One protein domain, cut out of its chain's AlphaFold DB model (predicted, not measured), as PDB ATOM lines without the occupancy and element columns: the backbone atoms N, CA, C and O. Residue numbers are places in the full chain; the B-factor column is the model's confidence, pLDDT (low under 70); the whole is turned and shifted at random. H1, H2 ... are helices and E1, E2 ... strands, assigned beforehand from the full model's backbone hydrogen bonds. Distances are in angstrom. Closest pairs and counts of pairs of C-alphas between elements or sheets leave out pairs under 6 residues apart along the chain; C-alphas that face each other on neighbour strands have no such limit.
ATOM      1  N   SER A   2     153.776 184.472 141.220       43.19
ATOM      2  CA  SER A   2     153.561 185.050 142.553       43.19
ATOM      3  C   SER A   2     153.417 183.923 143.571       43.19
ATOM      4  O   SER A   2     152.555 183.061 143.403       43.19
ATOM      5  N   ALA A   3     154.251 183.920 144.610       51.31
ATOM      6  CA  ALA A   3     154.025 183.073 145.773       51.31
ATOM      7  C   ALA A   3     152.826 183.644 146.545       51.31
ATOM      8  O   ALA A   3     152.833 184.819 146.912       51.31
ATOM      9  N   THR A   4     151.780 182.845 146.754       51.59
ATOM     10  CA  THR A   4     150.631 183.244 147.575       51.59
ATOM     11  C   THR A   4     150.765 182.575 148.933       51.59
ATOM     12  O   THR A   4     150.659 181.358 149.049       51.59
ATOM     13  N   VAL A   5     151.002 183.384 149.962       57.50
ATOM     14  CA  VAL A   5     151.084 182.927 151.353       57.50
ATOM     15  C   VAL A   5     149.663 182.758 151.894       57.50
ATOM     16  O   VAL A   5     148.927 183.737 152.050       57.50
ATOM     17  N   LEU A   6     149.265 181.515 152.176       52.47
ATOM     18  CA  LEU A   6     147.974 181.216 152.799       52.47
ATOM     19  C   LEU A   6     148.037 181.515 154.297       52.47
ATOM     20  O   LEU A   6     148.447 180.678 155.095       52.47
ATOM     21  N   SER A   7     147.622 182.721 154.682       54.06
ATOM     22  CA  SER A   7     147.522 183.083 156.095       54.06
ATOM     23  C   SER A   7     146.381 182.337 156.780       54.06
ATOM     24  O   SER A   7     145.211 182.616 156.515       54.06
ATOM     25  N   PHE A   8     146.728 181.450 157.714       57.31
ATOM     26  CA  PHE A   8     145.805 181.010 158.761       57.31
ATOM     27  C   PHE A   8     145.711 182.017 159.911       57.31
ATOM     28  O   PHE A   8     144.744 181.956 160.671       57.31
ATOM     29  N   PHE A   9     146.641 182.979 160.020       61.84
ATOM     30  CA  PHE A   9     146.420 184.153 160.860       61.84
ATOM     31  C   PHE A   9     145.202 184.897 160.312       61.84
ATOM     32  O   PHE A   9     145.227 185.445 159.202       61.84
ATOM     33  N   ARG A  10     144.138 184.954 161.112       63.19
ATOM     34  CA  ARG A  10     143.301 186.153 161.101       63.19
ATOM     35  C   ARG A  10     144.155 187.266 161.707       63.19
ATOM     36  O   ARG A  10     144.841 186.980 162.687       63.19
ATOM     37  N   PRO A  11     144.102 188.506 161.196       59.12
ATOM     38  CA  PRO A  11     144.550 189.640 161.984       59.12
ATOM     39  C   PRO A  11     143.835 189.563 163.333       59.12
ATOM     40  O   PRO A  11     142.598 189.541 163.374       59.12
ATOM     41  N   ALA A  12     144.595 189.442 164.421       59.41
ATOM     42  CA  ALA A  12     144.024 189.662 165.737       59.41
ATOM     43  C   ALA A  12     143.432 191.083 165.724       59.41
ATOM     44  O   ALA A  12     144.087 191.995 165.209       59.41
ATOM     45  N   PRO A  13     142.201 191.309 166.222       61.28
ATOM     46  CA  PRO A  13     141.780 192.677 166.488       61.28
ATOM     47  C   PRO A  13     142.834 193.308 167.405       61.28
ATOM     48  O   PRO A  13     143.334 192.621 168.293       61.28
ATOM     49  N   ALA A  14     143.186 194.575 167.175       59.53
ATOM     50  CA  ALA A  14     144.248 195.282 167.897       59.53
ATOM     51  C   ALA A  14     143.844 195.607 169.352       59.53
ATOM     52  O   ALA A  14     143.707 196.757 169.757       59.53
ATOM     53  N   THR A  15     143.576 194.562 170.130       57.19
ATOM     54  CA  THR A  15     143.322 194.608 171.562       57.19
ATOM     55  C   THR A  15     144.662 194.612 172.277       57.19
ATOM     56  O   THR A  15     145.397 193.629 172.188       57.19
ATOM     57  N   SER A  16     144.945 195.699 172.992       64.56
ATOM     58  CA  SER A  16     146.080 195.852 173.910       64.56
ATOM     59  C   SER A  16     146.343 194.577 174.722       64.56
ATOM     60  O   SER A  16     145.453 194.124 175.454       64.56
ATOM     61  N   GLY A  17     147.545 194.008 174.602       85.44
ATOM     62  CA  GLY A  17     147.938 192.775 175.283       85.44
ATOM     63  C   GLY A  17     148.980 191.945 174.529       85.44
ATOM     64  O   GLY A  17     149.392 192.289 173.419       85.44
ATOM     65  N   ASP A  18     149.360 190.830 175.161       93.44
ATOM     66  CA  ASP A  18     150.376 189.860 174.719       93.44
ATOM     67  C   ASP A  18     150.106 189.278 173.312       93.44
ATOM     68  O   ASP A  18     149.019 189.410 172.731       93.44
ATOM     69  N   TRP A  19     151.102 188.591 172.757       94.12
ATOM     70  CA  TRP A  19     150.947 187.742 171.580       94.12
ATOM     71  C   TRP A  19     149.766 186.779 171.764       94.12
ATOM     72  O   TRP A  19     149.602 186.128 172.800       94.12
ATOM     73  N   SER A  20     148.925 186.661 170.739       92.19
ATOM     74  CA  SER A  20     147.854 185.674 170.740       92.19
ATOM     75  C   SER A  20     148.443 184.266 170.720       92.19
ATOM     76  O   SER A  20     149.523 184.013 170.182       92.19
ATOM     77  N   GLN A  21     147.693 183.310 171.264       92.31
ATOM     78  CA  GLN A  21     148.122 181.911 171.329       92.31
ATOM     79  C   GLN A  21     148.405 181.302 169.943       92.31
ATOM     80  O   GLN A  21     149.184 180.361 169.847       92.31
ATOM     81  N   GLN A  22     147.814 181.845 168.869       89.75
ATOM     82  CA  GLN A  22     148.123 181.423 167.503       89.75
ATOM     83  C   GLN A  22     149.489 181.950 167.039       89.75
ATOM     84  O   GLN A  22     150.279 181.178 166.512       89.75
ATOM     85  N   GLU A  23     149.783 183.236 167.245       91.62
ATOM     86  CA  GLU A  23     151.080 183.831 166.885       91.62
ATOM     87  C   GLU A  23     152.215 183.146 167.651       91.62
ATOM     88  O   GLU A  23     153.177 182.668 167.052       91.62
ATOM     89  N   LEU A  24     152.045 183.003 168.968       94.06
ATOM     90  CA  LEU A  24     153.013 182.365 169.853       94.06
ATOM     91  C   LEU A  24     153.273 180.890 169.482       94.06
ATOM     92  O   LEU A  24     154.418 180.444 169.510       94.06
ATOM     93  N   ALA A  25     152.241 180.144 169.069       92.81
ATOM     94  CA  ALA A  25     152.406 178.770 168.591       92.81
ATOM     95  C   ALA A  25     153.213 178.683 167.282       92.81
ATOM     96  O   ALA A  25     154.020 177.767 167.127       92.81
ATOM     97  N   GLU A  26     153.038 179.623 166.349       90.75
ATOM     98  CA  GLU A  26     153.825 179.644 165.110       90.75
ATOM     99  C   GLU A  26     155.285 180.059 165.365       90.75
ATOM    100  O   GLU A  26     156.184 179.477 164.758       90.75
ATOM    101  N   PHE A  27     155.553 180.972 166.309       94.56
ATOM    102  CA  PHE A  27     156.924 181.282 166.737       94.56
ATOM    103  C   PHE A  27     157.622 180.063 167.378       94.56
ATOM    104  O   PHE A  27     158.739 179.729 166.983       94.56
ATOM    105  N   TYR A  28     156.955 179.330 168.282       95.00
ATOM    106  CA  TYR A  28     157.516 178.100 168.872       95.00
ATOM    107  C   TYR A  28     157.711 176.966 167.852       95.00
ATOM    108  O   TYR A  28     158.673 176.204 167.950       95.00
ATOM    109  N   ARG A  29     156.855 176.853 166.826       93.38
ATOM    110  CA  ARG A  29     157.084 175.913 165.712       93.38
ATOM    111  C   ARG A  29     158.326 176.270 164.894       93.38
ATOM    112  O   ARG A  29     158.989 175.371 164.380       93.38
ATOM    113  N   VAL A  30     158.659 177.556 164.780       93.94
ATOM    114  CA  VAL A  30     159.892 178.002 164.120       93.94
ATOM    115  C   VAL A  30     161.123 177.708 164.966       93.94
ATOM    116  O   VAL A  30     162.075 177.146 164.434       93.94
ATOM    117  N   GLU A  31     161.092 177.976 166.274       94.81
ATOM    118  CA  GLU A  31     162.142 177.531 167.203       94.81
ATOM    119  C   GLU A  31     162.370 176.008 167.091       94.81
ATOM    120  O   GLU A  31     163.493 175.557 166.861       94.81
ATOM    121  N   ALA A  32     161.297 175.208 167.119       93.69
ATOM    122  CA  ALA A  32     161.371 173.754 166.968       93.69
ATOM    123  C   ALA A  32     161.909 173.298 165.596       93.69
ATOM    124  O   ALA A  32     162.638 172.306 165.522       93.69
ATOM    125  N   ALA A  33     161.565 173.987 164.501       91.75
ATOM    126  CA  ALA A  33     162.087 173.690 163.165       91.75
ATOM    127  C   ALA A  33     163.581 174.034 163.036       91.75
ATOM    128  O   ALA A  33     164.345 173.227 162.505       91.75
ATOM    129  N   SER A  34     164.011 175.173 163.585       91.62
ATOM    130  CA  SER A  34     165.421 175.579 163.640       91.62
ATOM    131  C   SER A  34     166.257 174.601 164.471       91.62
ATOM    132  O   SER A  34     167.282 174.114 163.994       91.62
ATOM    133  N   LEU A  35     165.773 174.202 165.654       92.94
ATOM    134  CA  LEU A  35     166.431 173.199 166.499       92.94
ATOM    135  C   LEU A  35     166.570 171.838 165.793       92.94
ATOM    136  O   LEU A  35     167.600 171.175 165.930       92.94
ATOM    137  N   GLN A  36     165.579 171.425 164.994       93.06
ATOM    138  CA  GLN A  36     165.665 170.207 164.174       93.06
ATOM    139  C   GLN A  36     166.685 170.331 163.031       93.06
ATOM    140  O   GLN A  36     167.396 169.365 162.750       93.06
ATOM    141  N   ALA A  37     166.831 171.518 162.440       90.94
ATOM    142  CA  ALA A  37     167.902 171.849 161.498       90.94
ATOM    143  C   ALA A  37     169.273 172.101 162.171       90.94
ATOM    144  O   ALA A  37     170.236 172.449 161.492       90.94
ATOM    145  N   ARG A  38     169.379 171.888 163.493       92.69
ATOM    146  CA  ARG A  38     170.553 172.136 164.355       92.69
ATOM    147  C   ARG A  38     170.944 173.608 164.542       92.69
ATOM    148  O   ARG A  38     171.966 173.866 165.174       92.69
ATOM    149  N   LEU A  39     170.126 174.562 164.096       93.19
ATOM    150  CA  LEU A  39     170.251 175.958 164.512       93.19
ATOM    151  C   LEU A  39     169.782 176.084 165.966       93.19
ATOM    152  O   LEU A  39     168.589 175.997 166.265       93.19
ATOM    153  N   ARG A  40     170.738 176.276 166.877       94.19
ATOM    154  CA  ARG A  40     170.475 176.537 168.295       94.19
ATOM    155  C   ARG A  40     170.078 177.992 168.489       94.19
ATOM    156  O   ARG A  40     170.910 178.853 168.752       94.19
ATOM    157  N   LEU A  41     168.785 178.229 168.326       94.81
ATOM    158  CA  LEU A  41     168.149 179.487 168.678       94.81
ATOM    159  C   LEU A  41     167.566 179.380 170.087       94.81
ATOM    160  O   LEU A  41     167.167 178.295 170.513       94.81
ATOM    161  N   SER A  42     167.475 180.514 170.767       95.00
ATOM    162  CA  SER A  42     166.607 180.700 171.926       95.00
ATOM    163  C   SER A  42     165.599 181.812 171.634       95.00
ATOM    164  O   SER A  42     165.870 182.716 170.840       95.00
ATOM    165  N   LEU A  43     164.414 181.714 172.230       96.56
ATOM    166  CA  LEU A  43     163.327 182.673 172.060       96.56
ATOM    167  C   LEU A  43     163.004 183.328 173.405       96.56
ATOM    168  O   LEU A  43     162.640 182.639 174.359       96.56
ATOM    169  N   ASP A  44     163.077 184.658 173.457       97.44
ATOM    170  CA  ASP A  44     162.599 185.457 174.592       97.44
ATOM    171  C   ASP A  44     161.477 186.412 174.152       97.44
ATOM    172  O   ASP A  44     161.333 186.733 172.969       97.44
ATOM    173  N   ARG A  45     160.616 186.819 175.088       97.50
ATOM    174  CA  ARG A  45     159.427 187.633 174.809       97.50
ATOM    175  C   ARG A  45     158.936 188.380 176.042       97.50
ATOM    176  O   ARG A  45     159.008 187.880 177.163       97.50
ATOM    177  N   GLY A  46     158.280 189.511 175.818       96.75
ATOM    178  CA  GLY A  46     157.670 190.288 176.888       96.75
ATOM    179  C   GLY A  46     156.696 191.339 176.377       96.75
ATOM    180  O   GLY A  46     156.212 191.270 175.249       96.75
ATOM    181  N   LEU A  47     156.414 192.310 177.240       97.12
ATOM    182  CA  LEU A  47     155.704 193.546 176.914       97.12
ATOM    183  C   LEU A  47     156.667 194.726 177.102       97.12
ATOM    184  O   LEU A  47     157.586 194.633 177.924       97.12
ATOM    185  N   SER A  48     156.472 195.815 176.363       95.88
ATOM    186  CA  SER A  48     157.074 197.115 176.683       95.88
ATOM    187  C   SER A  48     156.383 197.755 177.897       95.88
ATOM    188  O   SER A  48     155.389 197.227 178.408       95.88
ATOM    189  N   ASP A  49     156.876 198.901 178.369       95.56
ATOM    190  CA  ASP A  49     156.213 199.681 179.416       95.56
ATOM    191  C   ASP A  49     154.934 200.401 178.941       95.56
ATOM    192  O   ASP A  49     154.059 200.678 179.765       95.56
ATOM    193  N   GLU A  50     154.735 200.584 177.630       93.94
ATOM    194  CA  GLU A  50     153.428 200.918 177.036       93.94
ATOM    195  C   GLU A  50     152.468 199.713 176.966       93.94
ATOM    196  O   GLU A  50     151.251 199.890 176.864       93.94
ATOM    197  N   GLY A  51     152.994 198.488 177.062       94.38
ATOM    198  CA  GLY A  51     152.232 197.237 176.999       94.38
ATOM    199  C   GLY A  51     152.188 196.567 175.621       94.38
ATOM    200  O   GLY A  51     151.438 195.599 175.457       94.38
ATOM    201  N   ASP A  52     152.977 197.038 174.650       95.31
ATOM    202  CA  ASP A  52     153.083 196.418 173.326       95.31
ATOM    203  C   ASP A  52     153.960 195.152 173.391       95.31
ATOM    204  O   ASP A  52     155.032 195.169 174.007       95.31
ATOM    205  N   PRO A  53     153.539 194.020 172.795       96.88
ATOM    206  CA  PRO A  53     154.271 192.771 172.922       96.88
ATOM    207  C   PRO A  53     155.469 192.709 171.978       96.88
ATOM    208  O   PRO A  53     155.349 192.942 170.774       96.88
ATOM    209  N   TRP A  54     156.611 192.304 172.530       97.31
ATOM    210  CA  TRP A  54     157.850 192.043 171.803       97.31
ATOM    211  C   TRP A  54     158.259 190.573 171.920       97.31
ATOM    212  O   TRP A  54     157.837 189.850 172.827       97.31
ATOM    213  N   LEU A  55     159.047 190.110 170.956       97.56
ATOM    214  CA  LEU A  55     159.619 188.769 170.887       97.56
ATOM    215  C   LEU A  55     160.933 188.842 170.111       97.56
ATOM    216  O   LEU A  55     161.016 189.516 169.088       97.56
ATOM    217  N   VAL A  56     161.954 188.148 170.589       97.81
ATOM    218  CA  VAL A  56     163.290 188.135 169.993       97.81
ATOM    219  C   VAL A  56     163.744 186.707 169.739       97.81
ATOM    220  O   VAL A  56     163.470 185.806 170.533       97.81
ATOM    221  N   PHE A  57     164.448 186.509 168.626       97.38
ATOM    222  CA  PHE A  57     165.251 185.312 168.411       97.38
ATOM    223  C   PHE A  57     166.709 185.640 168.710       97.38
ATOM    224  O   PHE A  57     167.287 186.558 168.117       97.38
ATOM    225  N   CYS A  58     167.285 184.860 169.617       96.94
ATOM    226  CA  CYS A  58     168.669 184.964 170.041       96.94
ATOM    227  C   CYS A  58     169.458 183.722 169.609       96.94
ATOM    228  O   CYS A  58     168.899 182.632 169.448       96.94
ATOM    229  N   ARG A  59     170.768 183.874 169.445       95.00
ATOM    230  CA  ARG A  59     171.729 182.772 169.278       95.00
ATOM    231  C   ARG A  59     171.999 182.061 170.620       95.00
ATOM    232  O   ARG A  59     171.454 182.439 171.657       95.00
ATOM    233  N   GLU A  60     172.827 181.009 170.620       93.06
ATOM    234  CA  GLU A  60     173.214 180.267 171.844       93.06
ATOM    235  C   GLU A  60     174.094 181.095 172.808       93.06
ATOM    236  O   GLU A  60     174.119 180.837 174.008       93.06
ATOM    237  N   ASP A  61     174.771 182.120 172.291       93.69
ATOM    238  CA  ASP A  61     175.531 183.135 173.038       93.69
ATOM    239  C   ASP A  61     174.645 184.224 173.690       93.69
ATOM    240  O   ASP A  61     175.105 184.938 174.583       93.69
ATOM    241  N   GLY A  62     173.368 184.323 173.296       94.94
ATOM    242  CA  GLY A  62     172.422 185.346 173.747       94.94
ATOM    243  C   GLY A  62     172.343 186.604 172.868       94.94
ATOM    244  O   GLY A  62     171.568 187.501 173.194       94.94
ATOM    245  N   GLU A  63     173.083 186.686 171.757       95.50
ATOM    246  CA  GLU A  63     172.976 187.783 170.787       95.50
ATOM    247  C   GLU A  63     171.607 187.767 170.089       95.50
ATOM    248  O   GLU A  63     171.202 186.747 169.520       95.50
ATOM    249  N   VAL A  64     170.903 188.906 170.090       96.75
ATOM    250  CA  VAL A  64     169.641 189.083 169.360       96.75
ATOM    251  C   VAL A  64     169.922 189.481 167.911       96.75
ATOM    252  O   VAL A  64     170.344 190.603 167.649       96.75
ATOM    253  N   PHE A  65     169.587 188.611 166.958       95.88
ATOM    254  CA  PHE A  65     169.744 188.896 165.523       95.88
ATOM    255  C   PHE A  65     168.433 189.320 164.834       95.88
ATOM    256  O   PHE A  65     168.455 189.800 163.697       95.88
ATOM    257  N   LEU A  66     167.276 189.119 165.481       96.44
ATOM    258  CA  LEU A  66     165.958 189.368 164.892       96.44
ATOM    259  C   LEU A  66     164.902 189.686 165.965       96.44
ATOM    260  O   LEU A  66     164.577 188.851 166.809       96.44
ATOM    261  N   HIS A  67     164.327 190.884 165.872       97.19
ATOM    262  CA  HIS A  67     163.268 191.397 166.739       97.19
ATOM    263  C   HIS A  67     161.912 191.399 166.020       97.19
ATOM    264  O   HIS A  67     161.801 191.831 164.869       97.19
ATOM    265  N   PHE A  68     160.869 191.008 166.747       96.94
ATOM    266  CA  PHE A  68     159.459 191.169 166.407       96.94
ATOM    267  C   PHE A  68     158.773 192.010 167.485       96.94
ATOM    268  O   PHE A  68     158.981 191.796 168.677       96.94
ATOM    269  N   THR A  69     157.908 192.938 167.088       96.88
ATOM    270  CA  THR A  69     157.032 193.664 168.020       96.88
ATOM    271  C   THR A  69     155.706 194.025 167.349       96.88
ATOM    272  O   THR A  69     155.606 193.998 166.120       96.88
ATOM    273  N   ARG A  70     154.666 194.317 168.133       95.44
ATOM    274  CA  ARG A  70     153.361 194.784 167.643       95.44
ATOM    275  C   ARG A  70     153.009 196.124 168.289       95.44
ATOM    276  O   ARG A  70     152.337 196.137 169.311       95.44
ATOM    277  N   ILE A  71     153.440 197.216 167.661       95.12
ATOM    278  CA  ILE A  71     153.266 198.601 168.129       95.12
ATOM    279  C   ILE A  71     152.002 199.204 167.511       95.12
ATOM    280  O   ILE A  71     151.812 199.106 166.297       95.12
ATOM    281  N   ASP A  72     151.119 199.804 168.316       92.94
ATOM    282  CA  ASP A  72     149.825 200.363 167.861       92.94
ATOM    283  C   ASP A  72     148.977 199.358 167.032       92.94
ATOM    284  O   ASP A  72     148.219 199.711 166.122       92.94
ATOM    285  N   GLY A  73     149.131 198.055 167.302       90.94
ATOM    286  CA  GLY A  73     148.504 196.975 166.528       90.94
ATOM    287  C   GLY A  73     149.131 196.694 165.152       90.94
ATOM    288  O   GLY A  73     148.695 195.763 164.475       90.94
ATOM    289  N   SER A  74     150.158 197.447 164.748       93.94
ATOM    290  CA  SER A  74     150.980 197.190 163.562       93.94
ATOM    291  C   SER A  74     152.176 196.316 163.926       93.94
ATOM    292  O   SER A  74     152.869 196.553 164.911       93.94
ATOM    293  N   TYR A  75     152.446 195.297 163.121       95.19
ATOM    294  CA  TYR A  75     153.565 194.388 163.333       95.19
ATOM    295  C   TYR A  75     154.831 195.001 162.742       95.19
ATOM    296  O   TYR A  75     154.806 195.491 161.610       95.19
ATOM    297  N   VAL A  76     155.935 194.929 163.481       96.06
ATOM    298  CA  VAL A  76     157.251 195.425 163.075       96.06
ATOM    299  C   VAL A  76     158.278 194.298 163.177       96.06
ATOM    300  O   VAL A  76     158.296 193.563 164.167       96.06
ATOM    301  N   ILE A  77     159.136 194.169 162.162       95.88
ATOM    302  CA  ILE A  77     160.316 193.291 162.175       95.88
ATOM    303  C   ILE A  77     161.567 194.154 162.032       95.88
ATOM    304  O   ILE A  77     161.654 194.957 161.100       95.88
ATOM    305  N   VAL A  78     162.546 193.951 162.916       95.56
ATOM    306  CA  VAL A  78     163.861 194.603 162.856       95.56
ATOM    307  C   VAL A  78     164.965 193.552 162.936       95.56
ATOM    308  O   VAL A  78     164.966 192.690 163.810       95.56
ATOM    309  N   SER A  79     165.911 193.625 162.009       94.44
ATOM    310  CA  SER A  79     167.157 192.860 161.998       94.44
ATOM    311  C   SER A  79     168.154 193.648 161.165       94.44
ATOM    312  O   SER A  79     167.770 194.198 160.130       94.44
ATOM    313  N   ASP A  80     169.416 193.672 161.576       91.50
ATOM    314  CA  ASP A  80     170.479 194.410 160.887       91.50
ATOM    315  C   ASP A  80     170.618 193.960 159.422       91.50
ATOM    316  O   ASP A  80     170.888 194.763 158.530       91.50
ATOM    317  N   MET A  81     170.296 192.691 159.146       87.44
ATOM    318  CA  MET A  81     170.274 192.106 157.802       87.44
ATOM    319  C   MET A  81     169.129 192.582 156.899       87.44
ATOM    320  O   MET A  81     169.178 192.357 155.691       87.44
ATOM    321  N   LEU A  82     168.093 193.221 157.448       87.75
ATOM    322  CA  LEU A  82     166.994 193.802 156.668       87.75
ATOM    323  C   LEU A  82     167.258 195.266 156.283       87.75
ATOM    324  O   LEU A  82     166.611 195.766 155.360       87.75
ATOM    325  N   GLY A  83     168.195 195.938 156.968       89.38
ATOM    326  CA  GLY A  83     168.618 197.332 156.766       89.38
ATOM    327  C   GLY A  83     167.576 198.391 157.151       89.38
ATOM    328  O   GLY A  83     167.894 199.359 157.831       89.38
ATOM    329  N   GLU A  84     166.325 198.185 156.749       93.44
ATOM    330  CA  GLU A  84     165.168 199.040 157.012       93.44
ATOM    331  C   GLU A  84     164.057 198.200 157.660       93.44
ATOM    332  O   GLU A  84     163.696 197.163 157.082       93.44
ATOM    333  N   PRO A  85     163.465 198.627 158.795       95.50
ATOM    334  CA  PRO A  85     162.356 197.924 159.435       95.50
ATOM    335  C   PRO A  85     161.225 197.563 158.463       95.50
ATOM    336  O   PRO A  85     160.857 198.334 157.570       95.50
ATOM    337  N   LEU A  86     160.649 196.378 158.653       95.31
ATOM    338  CA  LEU A  86     159.424 195.971 157.963       95.31
ATOM    339  C   LEU A  86     158.238 196.316 158.854       95.31
ATOM    340  O   LEU A  86     158.264 195.976 160.033       95.31
ATOM    341  N   VAL A  87     157.202 196.954 158.305       96.56
ATOM    342  CA  VAL A  87     156.007 197.369 159.059       96.56
ATOM    343  C   VAL A  87     154.754 196.942 158.300       96.56
ATOM    344  O   VAL A  87     154.586 197.288 157.132       96.56
ATOM    345  N   GLY A  88     153.851 196.201 158.947       94.88
ATOM    346  CA  GLY A  88     152.666 195.654 158.283       94.88
ATOM    347  C   GLY A  88     151.459 195.438 159.203       94.88
ATOM    348  O   GLY A  88     151.621 195.207 160.399       94.88
ATOM    349  N   PRO A  89     150.225 195.471 158.661       93.12
ATOM    350  CA  PRO A  89     148.991 195.305 159.440       93.12
ATOM    351  C   PRO A  89     148.696 193.848 159.835       93.12
ATOM    352  O   PRO A  89     147.848 193.597 160.685       93.12
ATOM    353  N   ASP A  90     149.355 192.875 159.200       89.19
ATOM    354  CA  ASP A  90     149.348 191.475 159.616       89.19
ATOM    355  C   ASP A  90     150.691 190.807 159.296       89.19
ATOM    356  O   ASP A  90     151.472 191.280 158.464       89.19
ATOM    357  N   PHE A  91     150.952 189.679 159.955       83.88
ATOM    358  CA  PHE A  91     152.204 188.938 159.810       83.88
ATOM    359  C   PHE A  91     152.461 188.460 158.371       83.88
ATOM    360  O   PHE A  91     153.597 188.428 157.910       83.88
ATOM    361  N   ARG A  92     151.411 188.139 157.600       84.56
ATOM    362  CA  ARG A  92     151.552 187.764 156.184       84.56
ATOM    363  C   ARG A  92     151.977 188.963 155.335       84.56
ATOM    364  O   ARG A  92     152.720 188.749 154.384       84.56
ATOM    365  N   ALA A  93     151.515 190.180 155.624       89.75
ATOM    366  CA  ALA A  93     151.924 191.379 154.895       89.75
ATOM    367  C   ALA A  93     153.438 191.606 155.026       89.75
ATOM    368  O   ALA A  93     154.111 191.771 154.011       89.75
ATOM    369  N   LEU A  94     153.973 191.478 156.246       90.62
ATOM    370  CA  LEU A  94     155.414 191.496 156.521       90.62
ATOM    371  C   LEU A  94     156.170 190.390 155.775       90.62
ATOM    372  O   LEU A  94     157.136 190.669 155.070       90.62
ATOM    373  N   LEU A  95     155.715 189.135 155.888       86.12
ATOM    374  CA  LEU A  95     156.336 188.005 155.186       86.12
ATOM    375  C   LEU A  95     156.331 188.218 153.662       86.12
ATOM    376  O   LEU A  95     157.318 187.923 152.997       86.12
ATOM    377  N   ALA A  96     155.238 188.743 153.100       86.88
ATOM    378  CA  ALA A  96     155.111 189.024 151.673       86.88
ATOM    379  C   ALA A  96     155.988 190.202 151.220       86.88
ATOM    380  O   ALA A  96     156.544 190.146 150.125       86.88
ATOM    381  N   GLU A  97     156.155 191.238 152.046       89.62
ATOM    382  CA  GLU A  97     157.124 192.303 151.780       89.62
ATOM    383  C   GLU A  97     158.558 191.762 151.821       89.62
ATOM    384  O   GLU A  97     159.335 192.036 150.909       89.62
ATOM    385  N   LEU A  98     158.898 190.928 152.808       84.44
ATOM    386  CA  LEU A  98     160.223 190.317 152.914       84.44
ATOM    387  C   LEU A  98     160.525 189.431 151.693       84.44
ATOM    388  O   LEU A  98     161.601 189.562 151.117       84.44
ATOM    389  N   VAL A  99     159.562 188.625 151.221       84.69
ATOM    390  CA  VAL A  99     159.644 187.861 149.951       84.69
ATOM    391  C   VAL A  99     159.923 188.772 148.744       84.69
ATOM    392  O   VAL A  99     160.604 188.365 147.802       84.69
ATOM    393  N   VAL A 100     159.373 189.992 148.735       87.25
ATOM    394  CA  VAL A 100     159.541 190.964 147.642       87.25
ATOM    395  C   VAL A 100     160.882 191.698 147.724       87.25
ATOM    396  O   VAL A 100     161.512 191.882 146.684       87.25
ATOM    397  N   ARG A 101     161.336 192.078 148.927       85.12
ATOM    398  CA  ARG A 101     162.651 192.701 149.157       85.12
ATOM    399  C   ARG A 101     163.803 191.706 148.951       85.12
ATOM    400  O   ARG A 101     164.824 192.079 148.387       85.12
ATOM    401  N   ASN A 102     163.618 190.442 149.343       79.94
ATOM    402  CA  ASN A 102     164.651 189.401 149.357       79.94
ATOM    403  C   ASN A 102     164.288 188.191 148.464       79.94
ATOM    404  O   ASN A 102     164.099 187.079 148.964       79.94
ATOM    405  N   PRO A 103     164.197 188.356 147.129       79.44
ATOM    406  CA  PRO A 103     163.774 187.287 146.220       79.44
ATOM    407  C   PRO A 103     164.763 186.109 146.119       79.44
ATOM    408  O   PRO A 103     164.401 185.074 145.568       79.44
ATOM    409  N   SER A 104     165.993 186.264 146.620       74.56
ATOM    410  CA  SER A 104     167.040 185.233 146.696       74.56
ATOM    411  C   SER A 104     166.960 184.355 147.950       74.56
ATOM    412  O   SER A 104     167.407 183.215 147.916       74.56
ATOM    413  N   VAL A 105     166.376 184.860 149.044       67.94
ATOM    414  CA  VAL A 105     166.294 184.175 150.355       67.94
ATOM    415  C   VAL A 105     165.363 182.958 150.324       67.94
ATOM    416  O   VAL A 105     165.402 182.100 151.202       67.94
ATOM    417  N   LEU A 106     164.524 182.852 149.294       69.88
ATOM    418  CA  LEU A 106     163.550 181.780 149.146       69.88
ATOM    419  C   LEU A 106     163.800 181.056 147.819       69.88
ATOM    420  O   LEU A 106     163.592 181.669 146.768       69.88
ATOM    421  N   PRO A 107     164.163 179.757 147.822       56.72
ATOM    422  CA  PRO A 107     164.409 178.968 146.609       56.72
ATOM    423  C   PRO A 107     163.109 178.587 145.866       56.72
ATOM    424  O   PRO A 107     162.883 177.448 145.456       56.72
ATOM    425  N   ILE A 108     162.225 179.565 145.658       57.78
ATOM    426  CA  ILE A 108     161.033 179.476 144.815       57.78
ATOM    427  C   ILE A 108     161.473 179.794 143.383       57.78
ATOM    428  O   ILE A 108     161.288 180.913 142.901       57.78
ATOM    429  N   HIS A 127     153.327 177.325 153.846       83.19
ATOM    430  CA  HIS A 127     152.747 177.646 155.148       83.19
ATOM    431  C   HIS A 127     153.442 178.893 155.734       83.19
ATOM    432  O   HIS A 127     154.671 178.971 155.642       83.19
ATOM    433  N   PRO A 128     152.727 179.847 156.365       80.56
ATOM    434  CA  PRO A 128     153.338 181.085 156.857       80.56
ATOM    435  C   PRO A 128     154.500 180.854 157.825       80.56
ATOM    436  O   PRO A 128     155.503 181.555 157.749       80.56
ATOM    437  N   ALA A 129     154.409 179.835 158.682       84.81
ATOM    438  CA  ALA A 129     155.480 179.498 159.615       84.81
ATOM    439  C   ALA A 129     156.640 178.691 158.985       84.81
ATOM    440  O   ALA A 129     157.758 178.769 159.479       84.81
ATOM    441  N   ALA A 130     156.441 178.018 157.840       87.69
ATOM    442  CA  ALA A 130     157.563 177.480 157.051       87.69
ATOM    443  C   ALA A 130     158.368 178.618 156.401       87.69
ATOM    444  O   ALA A 130     159.595 178.593 156.369       87.69
ATOM    445  N   LEU A 131     157.655 179.640 155.917       88.12
ATOM    446  CA  LEU A 131     158.242 180.866 155.388       88.12
ATOM    447  C   LEU A 131     158.961 181.662 156.492       88.12
ATOM    448  O   LEU A 131     160.081 182.114 156.276       88.12
ATOM    449  N   LEU A 132     158.380 181.757 157.693       89.94
ATOM    450  CA  LEU A 132     159.053 182.336 158.858       89.94
ATOM    451  C   LEU A 132     160.303 181.534 159.261       89.94
ATOM    452  O   LEU A 132     161.340 182.143 159.483       89.94
ATOM    453  N   ALA A 133     160.248 180.197 159.292       91.25
ATOM    454  CA  ALA A 133     161.418 179.361 159.586       91.25
ATOM    455  C   ALA A 133     162.569 179.614 158.603       91.25
ATOM    456  O   ALA A 133     163.715 179.757 159.026       91.25
ATOM    457  N   ALA A 134     162.262 179.733 157.307       89.19
ATOM    458  CA  ALA A 134     163.246 180.089 156.289       89.19
ATOM    459  C   ALA A 134     163.888 181.459 156.564       89.19
ATOM    460  O   ALA A 134     165.106 181.600 156.470       89.19
ATOM    461  N   ILE A 135     163.083 182.452 156.948       88.56
ATOM    462  CA  ILE A 135     163.540 183.812 157.260       88.56
ATOM    463  C   ILE A 135     164.432 183.827 158.500       88.56
ATOM    464  O   ILE A 135     165.563 184.290 158.398       88.56
ATOM    465  N   VAL A 136     163.961 183.284 159.629       92.56
ATOM    466  CA  VAL A 136     164.707 183.252 160.900       92.56
ATOM    467  C   VAL A 136     166.046 182.534 160.716       92.56
ATOM    468  O   VAL A 136     167.081 183.047 161.142       92.56
ATOM    469  N   ALA A 137     166.045 181.393 160.018       92.00
ATOM    470  CA  ALA A 137     167.268 180.676 159.670       92.00
ATOM    471  C   ALA A 137     168.217 181.542 158.832       92.00
ATOM    472  O   ALA A 137     169.389 181.672 159.176       92.00
ATOM    473  N   THR A 138     167.710 182.188 157.779       89.06
ATOM    474  CA  THR A 138     168.526 183.026 156.889       89.06
ATOM    475  C   THR A 138     169.130 184.233 157.611       89.06
ATOM    476  O   THR A 138     170.310 184.519 157.433       89.06
ATOM    477  N   THR A 139     168.362 184.920 158.463       90.81
ATOM    478  CA  THR A 139     168.875 186.048 159.259       90.81
ATOM    479  C   THR A 139     169.905 185.605 160.295       90.81
ATOM    480  O   THR A 139     170.891 186.309 160.479       90.81
ATOM    481  N   CYS A 140     169.732 184.431 160.917       92.06
ATOM    482  CA  CYS A 140     170.724 183.859 161.834       92.06
ATOM    483  C   CYS A 140     172.036 183.526 161.105       92.06
ATOM    484  O   CYS A 140     173.118 183.825 161.604       92.06
ATOM    485  N   LEU A 141     171.940 182.927 159.914       89.56
ATOM    486  CA  LEU A 141     173.095 182.565 159.095       89.56
ATOM    487  C   LEU A 141     173.881 183.816 158.680       89.56
ATOM    488  O   LEU A 141     175.072 183.899 158.964       89.56
TER     489      LEU A 141
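What this domain is: This is residues 2 to 108 and 127 to 141 of the 832 residues of an uncharacterized protein of Methylobacterium sp. WL69 (UniProt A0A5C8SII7). One antiparallel sheet of five strands forms a wall, with three helices over one face and the other face bare. H1 covers the E1 and E2 side, H2 covers E5 at the other edge, and H3 sits between these helices, touching both. The printed part has 122 residues, in the order H1 E1 E2 E3 E4 E5 H2 H3; the sheet runs E1 E2 E3 E4 E5, a meander, each strand the antiparallel neighbour of the one before. This two-layer, mixed helix-and-strand domain is compact, with a radius of gyration of the C-alphas of 13.7 A and spans of 37 by 36 by 26 A.

Where its parts are: Find E1, residues 42 to 47, from C-alpha 42 at (166.607, 180.700, 171.926), then E2, 53 to 58, E3, 64 to 71 and 19.0 A long, E4, 74 to 78, and E5, 86 to 88. H1, residues 21 to 36, begins at (148.122, 181.911, 171.329) and runs 22.3 A. H2 is residues 91 to 101; H3, 128 to 141, runs 19.9 A to C-alpha 141 at (173.095, 182.565, 159.095).

How they stand to each other: Look across the sheet for N 44 and O 56 at 3.2 A in hairpin E1 and E2, N 55 and O 68 at 2.8 A in E2 and E3, N 69 and O 76 at 3.0 A in E3 and E4, and N 77 and O 86 at 2.9 A in E4 and E5. H2 is on the sheet at a height of 7.0 A, over E5; their closest C-alphas are Gly 88 and Leu 94, 5.3 A. H1 is on the same face. H3 touches H1 at a steep tilt of 49 degrees, closest at the C-alphas of Val 30 and Ala 133, 5.0 A. With residues 128 to 132 alone it touches H2, closest at the C-alphas of Arg 92 and Pro 128, 6.9 A. H1 and H2 are apart. In H1, H2 and H3 every O i to N i+4 pair is within hydrogen-bond range.

The domain as a whole: The farthest C-alphas, Asp 49 and Ile 108, are 40.4 A apart. Residues 109 to 126 are cut out; C-alphas 108 and 127 stand 13.4 A apart across the cut. Of the links printed whole, none is long. Confidence is under 70 at residues 2 to 16 and 105 to 108.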